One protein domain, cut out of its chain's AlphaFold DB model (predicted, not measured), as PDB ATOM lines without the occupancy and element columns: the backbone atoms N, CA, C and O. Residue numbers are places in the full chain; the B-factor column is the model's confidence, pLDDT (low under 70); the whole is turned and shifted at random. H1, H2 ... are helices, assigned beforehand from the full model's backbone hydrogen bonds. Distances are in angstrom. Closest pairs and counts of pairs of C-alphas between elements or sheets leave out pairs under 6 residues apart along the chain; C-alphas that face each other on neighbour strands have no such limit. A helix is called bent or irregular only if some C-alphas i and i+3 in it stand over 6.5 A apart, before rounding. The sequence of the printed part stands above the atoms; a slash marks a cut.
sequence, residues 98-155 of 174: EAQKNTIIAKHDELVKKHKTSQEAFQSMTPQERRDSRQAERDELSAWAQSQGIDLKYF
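What this domain is: This is residues 98 to 155 of the 174 residues of an uncharacterized protein of Candidatus Roizmanbacteria bacterium GW2011_GWA2_37_7 (UniProt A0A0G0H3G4). Two long helices, H1 and H2, run opposite ways along the length of the model as the two limbs of a long, narrow U, with a tight turn at residues 125 and 126 and few contacts between the limbs. At the other end of H2 the chain folds back, and the four-residue helix H3 lies to one side of the U. The printed part has 58 residues, with three named helices in the order H1, H2, H3 and no named strand, and its class is all helix. It is loose, with a radius of gyration of the C-alphas of 12.9 A, and its outline is a rod spanning 40 by 18 by 14 A.

How they stand to each other: H1, residues 98 to 124, has a kink of 45 degrees near residue 118. It is irregular, with C-alphas 117 and 120 standing 7.3 A apart, and its line is a rough one. H2, residues 127 to 147, is close to H1 but not clearly touching it, with 1 pair of C-alphas within 8 A; the closest are those of Phe 122 and Arg 130, 6.6 A apart. The two run opposite ways at a shallow tilt of 12 degrees, and their centres are 12.7 A apart. H3, residues 152 to 155, only just touches H2, with 3 pairs of C-alphas within 8 A, and H2 touches H3 with residues 141 to 145 alone. The closest C-alphas of H2 and H3 are those of Ala 145 and Leu 152, 6.5 A apart. H3 is close to H1 but not clearly touching it; the closest C-alphas are those of His 108 and Phe 155, 7.3 A apart. In H2 every O i to N i+4 pair is within hydrogen-bond range, in H1 19 of 23 are, and H3 is too short for such a pair.

Where its parts are: H1 begins with C-alpha 98 at (20.236, 27.169, 8.299) and measures 40.0 A to C-alpha 124 at (44.906, 1.724, 26.930). H2 runs from Pro 127 to Ser 147 over 30.4 A. H3 runs from Leu 152 to C-alpha 155 at (32.196, 15.823, 9.335).

The domain as a whole: The two C-alphas farthest apart are those of Glu 98 and Thr 126, at 40.6 A, while the first and last printed C-alphas are 16.5 A apart. Residues 112 to 120, which belong to H1, stand free. The links from H1 to H2 and from H2 to H3 are tight. The printed part has no cut. The mean pLDDT of the printed part is 89.9, and no printed residue is under 70.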
ATOM      1  N   GLU A  98      19.686  26.563   7.069       97.38
ATOM      2  CA  GLU A  98      20.236  27.169   8.299       97.38
ATOM      3  C   GLU A  98      19.976  26.286   9.536       97.38
ATOM      4  O   GLU A  98      20.824  26.170  10.421       97.38
ATOM      5  N   ALA A  99      18.836  25.587   9.568       96.69
ATOM      6  CA  ALA A  99      18.530  24.613  10.613       96.69
ATOM      7  C   ALA A  99      19.524  23.439  10.599       96.69
ATOM      8  O   ALA A  99      20.079  23.091  11.640       96.69
ATOM      9  N   GLN A 100      19.815  22.873   9.423       96.69
ATOM     10  CA  GLN A 100      20.808  21.805   9.282       96.69
ATOM     11  C   GLN A 100      22.214  22.273   9.659       96.69
ATOM     12  O   GLN A 100      22.921  21.539  10.342       96.69
ATOM     13  N   LYS A 101      22.616  23.496   9.294       97.12
ATOM     14  CA  LYS A 101      23.889  24.085   9.742       97.12
ATOM     15  C   LYS A 101      24.002  24.090  11.267       97.12
ATOM     16  O   LYS A 101      25.015  23.638  11.797       97.12
ATOM     17  N   ASN A 102      22.967  24.545  11.973       96.81
ATOM     18  CA  ASN A 102      22.967  24.570  13.438       96.81
ATOM     19  C   ASN A 102      23.048  23.156  14.033       96.81
ATOM     20  O   ASN A 102      23.825  22.920  14.959       96.81
ATOM     21  N   THR A 103      22.322  22.198  13.455       96.81
ATOM     22  CA  THR A 103      22.385  20.779  13.838       96.81
ATOM     23  C   THR A 103      23.782  20.181  13.623       96.81
ATOM     24  O   THR A 103      24.289  19.466  14.488       96.81
ATOM     25  N   ILE A 104      24.443  20.508  12.507       96.31
ATOM     26  CA  ILE A 104      25.816  20.077  12.212       96.31
ATOM     27  C   ILE A 104      26.799  20.649  13.238       96.31
ATOM     28  O   ILE A 104      27.643  19.913  13.750       96.31
ATOM     29  N   ILE A 105      26.684  21.941  13.556       95.88
ATOM     30  CA  ILE A 105      27.535  22.611  14.546       95.88
ATOM     31  C   ILE A 105      27.384  21.953  15.920       95.88
ATOM     32  O   ILE A 105      28.384  21.569  16.527       95.88
ATOM     33  N   ALA A 106      26.146  21.753  16.374       96.44
ATOM     34  CA  ALA A 106      25.872  21.127  17.662       96.44
ATOM     35  C   ALA A 106      26.458  19.708  17.741       96.44
ATOM     36  O   ALA A 106      27.114  19.358  18.725       96.44
ATOM     37  N   LYS A 107      26.289  18.903  16.682       95.56
ATOM     38  CA  LYS A 107      26.843  17.545  16.645       95.56
ATOM     39  C   LYS A 107      28.365  17.539  16.599       95.56
ATOM     40  O   LYS A 107      28.991  16.704  17.245       95.56
ATOM     41  N   HIS A 108      28.977  18.466  15.869       93.31
ATOM     42  CA  HIS A 108      30.429  18.610  15.851       93.31
ATOM     43  C   HIS A 108      30.975  18.918  17.255       93.31
ATOM     44  O   HIS A 108      31.961  18.312  17.669       93.31
ATOM     45  N   ASP A 109      30.321  19.802  18.012       92.94
ATOM     46  CA  ASP A 109      30.729  20.137  19.383       92.94
ATOM     47  C   ASP A 109      30.595  18.949  20.342       92.94
ATOM     48  O   ASP A 109      31.488  18.699  21.159       92.94
ATOM     49  N   GLU A 110      29.530  18.160  20.194       93.50
ATOM     50  CA  GLU A 110      29.356  16.894  20.909       93.50
ATOM     51  C   GLU A 110      30.499  15.911  20.603       93.50
ATOM     52  O   GLU A 110      31.113  15.371  21.527       93.50
ATOM     53  N   LEU A 111      30.836  15.720  19.322       90.38
ATOM     54  CA  LEU A 111      31.908  14.818  18.887       90.38
ATOM     55  C   LEU A 111      33.283  15.274  19.383       90.38
ATOM     56  O   LEU A 111      34.054  14.459  19.884       90.38
ATOM     57  N   VAL A 112      33.595  16.571  19.295       87.56
ATOM     58  CA  VAL A 112      34.855  17.129  19.816       87.56
ATOM     59  C   VAL A 112      34.966  16.893  21.318       87.56
ATOM     60  O   VAL A 112      36.021  16.468  21.798       87.56
ATOM     61  N   LYS A 113      33.880  17.117  22.068       89.50
ATOM     62  CA  LYS A 113      33.850  16.864  23.509       89.50
ATOM     63  C   LYS A 113      34.061  15.381  23.817       89.50
ATOM     64  O   LYS A 113      34.930  15.078  24.630       89.50
ATOM     65  N   LYS A 114      33.339  14.482  23.132       86.56
ATOM     66  CA  LYS A 114      33.480  13.020  23.266       86.56
ATOM     67  C   LYS A 114      34.924  12.590  23.002       86.56
ATOM     68  O   LYS A 114      35.534  11.947  23.850       86.56
ATOM     69  N   HIS A 115      35.513  13.022  21.888       84.56
ATOM     70  CA  HIS A 115      36.896  12.687  21.548       84.56
ATOM     71  C   HIS A 115      37.907  13.199  22.574       84.56
ATOM     72  O   HIS A 115      38.839  12.471  22.911       84.56
ATOM     73  N   LYS A 116      37.720  14.417  23.101       83.25
ATOM     74  CA  LYS A 116      38.590  14.953  24.152       83.25
ATOM     75  C   LYS A 116      38.505  14.112  25.427       83.25
ATOM     76  O   LYS A 116      39.533  13.791  26.005       83.25
ATOM     77  N   THR A 117      37.301  13.723  25.844       81.25
ATOM     78  CA  THR A 117      37.108  12.909  27.056       81.25
ATOM     79  C   THR A 117      37.561  11.463  26.888       81.25
ATOM     80  O   THR A 117      38.005  10.844  27.845       81.25
ATOM     81  N   SER A 118      37.475  10.915  25.677       81.25
ATOM     82  CA  SER A 118      37.850   9.525  25.409       81.25
ATOM     83  C   SER A 118      39.341   9.348  25.122       81.25
ATOM     84  O   SER A 118      39.790   8.213  25.000       81.25
ATOM     85  N   GLN A 119      40.119  10.432  25.013       81.00
ATOM     86  CA  GLN A 119      41.528  10.382  24.614       81.00
ATOM     87  C   GLN A 119      42.356   9.414  25.469       81.00
ATOM     88  O   GLN A 119      43.133   8.643  24.915       81.00
ATOM     89  N   GLU A 120      42.165   9.427  26.788       78.75
ATOM     90  CA  GLU A 120      42.856   8.529  27.723       78.75
ATOM     91  C   GLU A 120      42.425   7.072  27.535       78.75
ATOM     92  O   GLU A 120      43.272   6.185  27.452       78.75
ATOM     93  N   ALA A 121      41.124   6.825  27.353       81.56
ATOM     94  CA  ALA A 121      40.597   5.483  27.104       81.56
ATOM     95  C   ALA A 121      41.202   4.859  25.834       81.56
ATOM     96  O   ALA A 121      41.506   3.667  25.807       81.56
ATOM     97  N   PHE A 122      41.457   5.666  24.797       80.50
ATOM     98  CA  PHE A 122      42.122   5.201  23.579       80.50
ATOM     99  C   PHE A 122      43.594   4.812  23.793       80.50
ATOM    100  O   PHE A 122      44.113   4.026  23.000       80.50
ATOM    101  N   GLN A 123      44.285   5.331  24.817       80.88
ATOM    102  CA  GLN A 123      45.694   4.995  25.067       80.88
ATOM    103  C   GLN A 123      45.864   3.565  25.587       80.88
ATOM    104  O   GLN A 123      46.852   2.911  25.262       80.88
ATOM    105  N   SER A 124      44.890   3.071  26.353       85.62
ATOM    106  CA  SER A 124      44.906   1.724  26.930       85.62
ATOM    107  C   SER A 124      44.304   0.644  26.026       85.62
ATOM    108  O   SER A 124      44.477  -0.539  26.303       85.62
ATOM    109  N   MET A 125      43.592   1.021  24.960       88.06
ATOM    110  CA  MET A 125      42.924   0.073  24.062       88.06
ATOM    111  C   MET A 125      43.890  -0.607  23.082       88.06
ATOM    112  O   MET A 125      44.748   0.029  22.448       88.06
ATOM    113  N   THR A 126      43.661  -1.899  22.846       92.69
ATOM    114  CA  THR A 126      44.324  -2.647  21.774       92.69
ATOM    115  C   THR A 126      43.986  -2.057  20.396       92.69
ATOM    116  O   THR A 126      42.980  -1.363  20.224       92.69
ATOM    117  N   PRO A 127      44.805  -2.313  19.360       89.88
ATOM    118  CA  PRO A 127      44.483  -1.878  18.004       89.88
ATOM    119  C   PRO A 127      43.106  -2.347  17.509       89.88
ATOM    120  O   PRO A 127      42.471  -1.609  16.758       89.88
ATOM    121  N   GLN A 128      42.653  -3.536  17.923       89.44
ATOM    122  CA  GLN A 128      41.351  -4.083  17.536       89.44
ATOM    123  C   GLN A 128      40.206  -3.330  18.224       89.44
ATOM    124  O   GLN A 128      39.356  -2.775  17.538       89.44
ATOM    125  N   GLU A 129      40.258  -3.169  19.547       88.75
ATOM    126  CA  GLU A 129      39.242  -2.411  20.295       88.75
ATOM    127  C   GLU A 129      39.136  -0.959  19.814       88.75
ATOM    128  O   GLU A 129      38.041  -0.410  19.700       88.75
ATOM    129  N   ARG A 130      40.267  -0.333  19.453       86.19
ATOM    130  CA  ARG A 130      40.259   1.008  18.853       86.19
ATOM    131  C   ARG A 130      39.549   1.038  17.506       86.19
ATOM    132  O   ARG A 130      38.859   2.015  17.218       86.19
ATOM    133  N   ARG A 131      39.740   0.021  16.662       86.50
ATOM    134  CA  ARG A 131      39.042  -0.080  15.371       86.50
ATOM    135  C   ARG A 131      37.549  -0.247  15.591       86.50
ATOM    136  O   ARG A 131      36.790   0.521  15.008       86.50
ATOM    137  N   ASP A 132      37.159  -1.162  16.468       88.44
ATOM    138  CA  ASP A 132      35.755  -1.459  16.756       88.44
ATOM    139  C   ASP A 132      35.046  -0.243  17.366       88.44
ATOM    140  O   ASP A 132      33.974   0.147  16.907       88.44
ATOM    141  N   SER A 133      35.696   0.456  18.302       88.06
ATOM    142  CA  SER A 133      35.193   1.712  18.869       88.06
ATOM    143  C   SER A 133      35.002   2.796  17.801       88.06
ATOM    144  O   SER A 133      33.948   3.429  17.736       88.06
ATOM    145  N   ARG A 134      35.982   2.994  16.910       85.62
ATOM    146  CA  ARG A 134      35.885   3.992  15.830       85.62
ATOM    147  C   ARG A 134      34.862   3.611  14.767       85.62
ATOM    148  O   ARG A 134      34.312   4.510  14.133       85.62
ATOM    149  N   GLN A 135      34.641   2.320  14.543       87.19
ATOM    150  CA  GLN A 135      33.613   1.826  13.636       87.19
ATOM    151  C   GLN A 135      32.223   2.100  14.216       87.19
ATOM    152  O   GLN A 135      31.418   2.738  13.547       87.19
ATOM    153  N   ALA A 136      31.998   1.764  15.489       88.75
ATOM    154  CA  ALA A 136      30.753   2.078  16.184       88.75
ATOM    155  C   ALA A 136      30.437   3.585  16.150       88.75
ATOM    156  O   ALA A 136      29.334   3.978  15.782       88.75
ATOM    157  N   GLU A 137      31.422   4.451  16.423       88.88
ATOM    158  CA  GLU A 137      31.243   5.909  16.326       88.88
ATOM    159  C   GLU A 137      30.871   6.382  14.910       88.88
ATOM    160  O   GLU A 137      30.098   7.330  14.748       88.88
ATOM    161  N   ARG A 138      31.422   5.743  13.871       87.88
ATOM    162  CA  ARG A 138      31.086   6.052  12.473       87.88
ATOM    163  C   ARG A 138      29.670   5.620  12.131       87.88
ATOM    164  O   ARG A 138      28.972   6.377  11.460       87.88
ATOM    165  N   ASP A 139      29.260   4.444  12.585       89.31
ATOM    166  CA  ASP A 139      27.929   3.902  12.328       89.31
ATOM    167  C   ASP A 139      26.859   4.736  13.044       89.31
ATOM    168  O   ASP A 139      25.872   5.134  12.422       89.31
ATOM    169  N   GLU A 140      27.112   5.125  14.298       91.62
ATOM    170  CA  GLU A 140      26.283   6.072  15.053       91.62
ATOM    171  C   GLU A 140      26.137   7.412  14.318       91.62
ATOM    172  O   GLU A 140      25.027   7.930  14.161       91.62
ATOM    173  N   LEU A 141      27.250   7.979  13.837       92.19
ATOM    174  CA  LEU A 141      27.232   9.249  13.115       92.19
ATOM    175  C   LEU A 141      26.516   9.130  11.764       92.19
ATOM    176  O   LEU A 141      25.795  10.047  11.381       92.19
ATOM    177  N   SER A 142      26.697   8.014  11.056       91.25
ATOM    178  CA  SER A 142      26.033   7.725   9.782       91.25
ATOM    179  C   SER A 142      24.520   7.632   9.952       91.25
ATOM    180  O   SER A 142      23.784   8.337   9.261       91.25
ATOM    181  N   ALA A 143      24.053   6.845  10.923       94.06
ATOM    182  CA  ALA A 143      22.632   6.714  11.231       94.06
ATOM    183  C   ALA A 143      22.020   8.061  11.644       94.06
ATOM    184  O   ALA A 143      20.956   8.449  11.154       94.06
ATOM    185  N   TRP A 144      22.723   8.821  12.489       95.19
ATOM    186  CA  TRP A 144      22.303  10.166  12.865       95.19
ATOM    187  C   TRP A 144      22.210  11.086  11.639       95.19
ATOM    188  O   TRP A 144      21.174  11.713  11.431       95.19
ATOM    189  N   ALA A 145      23.234  11.127  10.785       93.62
ATOM    190  CA  ALA A 145      23.272  12.011   9.622       93.62
ATOM    191  C   ALA A 145      22.148  11.684   8.624       93.62
ATOM    192  O   ALA A 145      21.450  12.593   8.173       93.62
ATOM    193  N   GLN A 146      21.892  10.395   8.369       93.19
ATOM    194  CA  GLN A 146      20.766   9.931   7.552       93.19
ATOM    195  C   GLN A 146      19.419  10.390   8.119       93.19
ATOM    196  O   GLN A 146      18.591  10.911   7.376       93.19
ATOM    197  N   SER A 147      19.218  10.270   9.438       94.56
ATOM    198  CA  SER A 147      17.975  10.701  10.097       94.56
ATOM    199  C   SER A 147      17.715  12.207   9.973       94.56
ATOM    200  O   SER A 147      16.567  12.644   9.992       94.56
ATOM    201  N   GLN A 148      18.782  12.999   9.841       92.62
ATOM    202  CA  GLN A 148      18.724  14.454   9.709       92.62
ATOM    203  C   GLN A 148      18.782  14.927   8.246       92.62
ATOM    204  O   GLN A 148      18.757  16.133   7.987       92.62
ATOM    205  N   GLY A 149      18.903  14.005   7.280       92.75
ATOM    206  CA  GLY A 149      19.112  14.347   5.871       92.75
ATOM    207  C   GLY A 149      20.405  15.136   5.629       92.75
ATOM    208  O   GLY A 149      20.427  16.039   4.796       92.75
ATOM    209  N   ILE A 150      21.460  14.853   6.398       93.12
ATOM    210  CA  ILE A 150      22.760  15.532   6.342       93.12
ATOM    211  C   ILE A 150      23.795  14.599   5.705       93.12
ATOM    212  O   ILE A 150      23.889  13.424   6.047       93.12
ATOM    213  N   ASP A 151      24.622  15.137   4.811       92.06
ATOM    214  CA  ASP A 151      25.745  14.404   4.223       92.06
ATOM    215  C   ASP A 151      26.943  14.344   5.196       92.06
ATOM    216  O   ASP A 151      27.389  15.355   5.749       92.06
ATOM    217  N   LEU A 152      27.520  13.154   5.377       90.06
ATOM    218  CA  LEU A 152      28.707  12.932   6.207       90.06
ATOM    219  C   LEU A 152      29.938  13.731   5.755       90.06
ATOM    220  O   LEU A 152      30.855  13.930   6.560       90.06
ATOM    221  N   LYS A 153      29.971  14.241   4.515       89.19
ATOM    222  CA  LYS A 153      31.040  15.123   4.017       89.19
ATOM    223  C   LYS A 153      31.286  16.329   4.933       89.19
ATOM    224  O   LYS A 153      32.416  16.811   5.021       89.19
ATOM    225  N   TYR A 154      30.267  16.784   5.664       90.69
ATOM    226  CA  TYR A 154      30.399  17.900   6.600       90.69
ATOM    227  C   TYR A 154      31.187  17.544   7.869       90.69
ATOM    228  O   TYR A 154      31.721  18.442   8.506       90.69
ATOM    229  N   PHE A 155      31.379  16.265   8.193       86.88
ATOM    230  CA  PHE A 155      32.196  15.823   9.335       86.88
ATOM    231  C   PHE A 155      33.579  15.295   8.921       86.88
ATOM    232  O   PHE A 155      34.407  14.977   9.771       86.88
TER     233      PHE A 155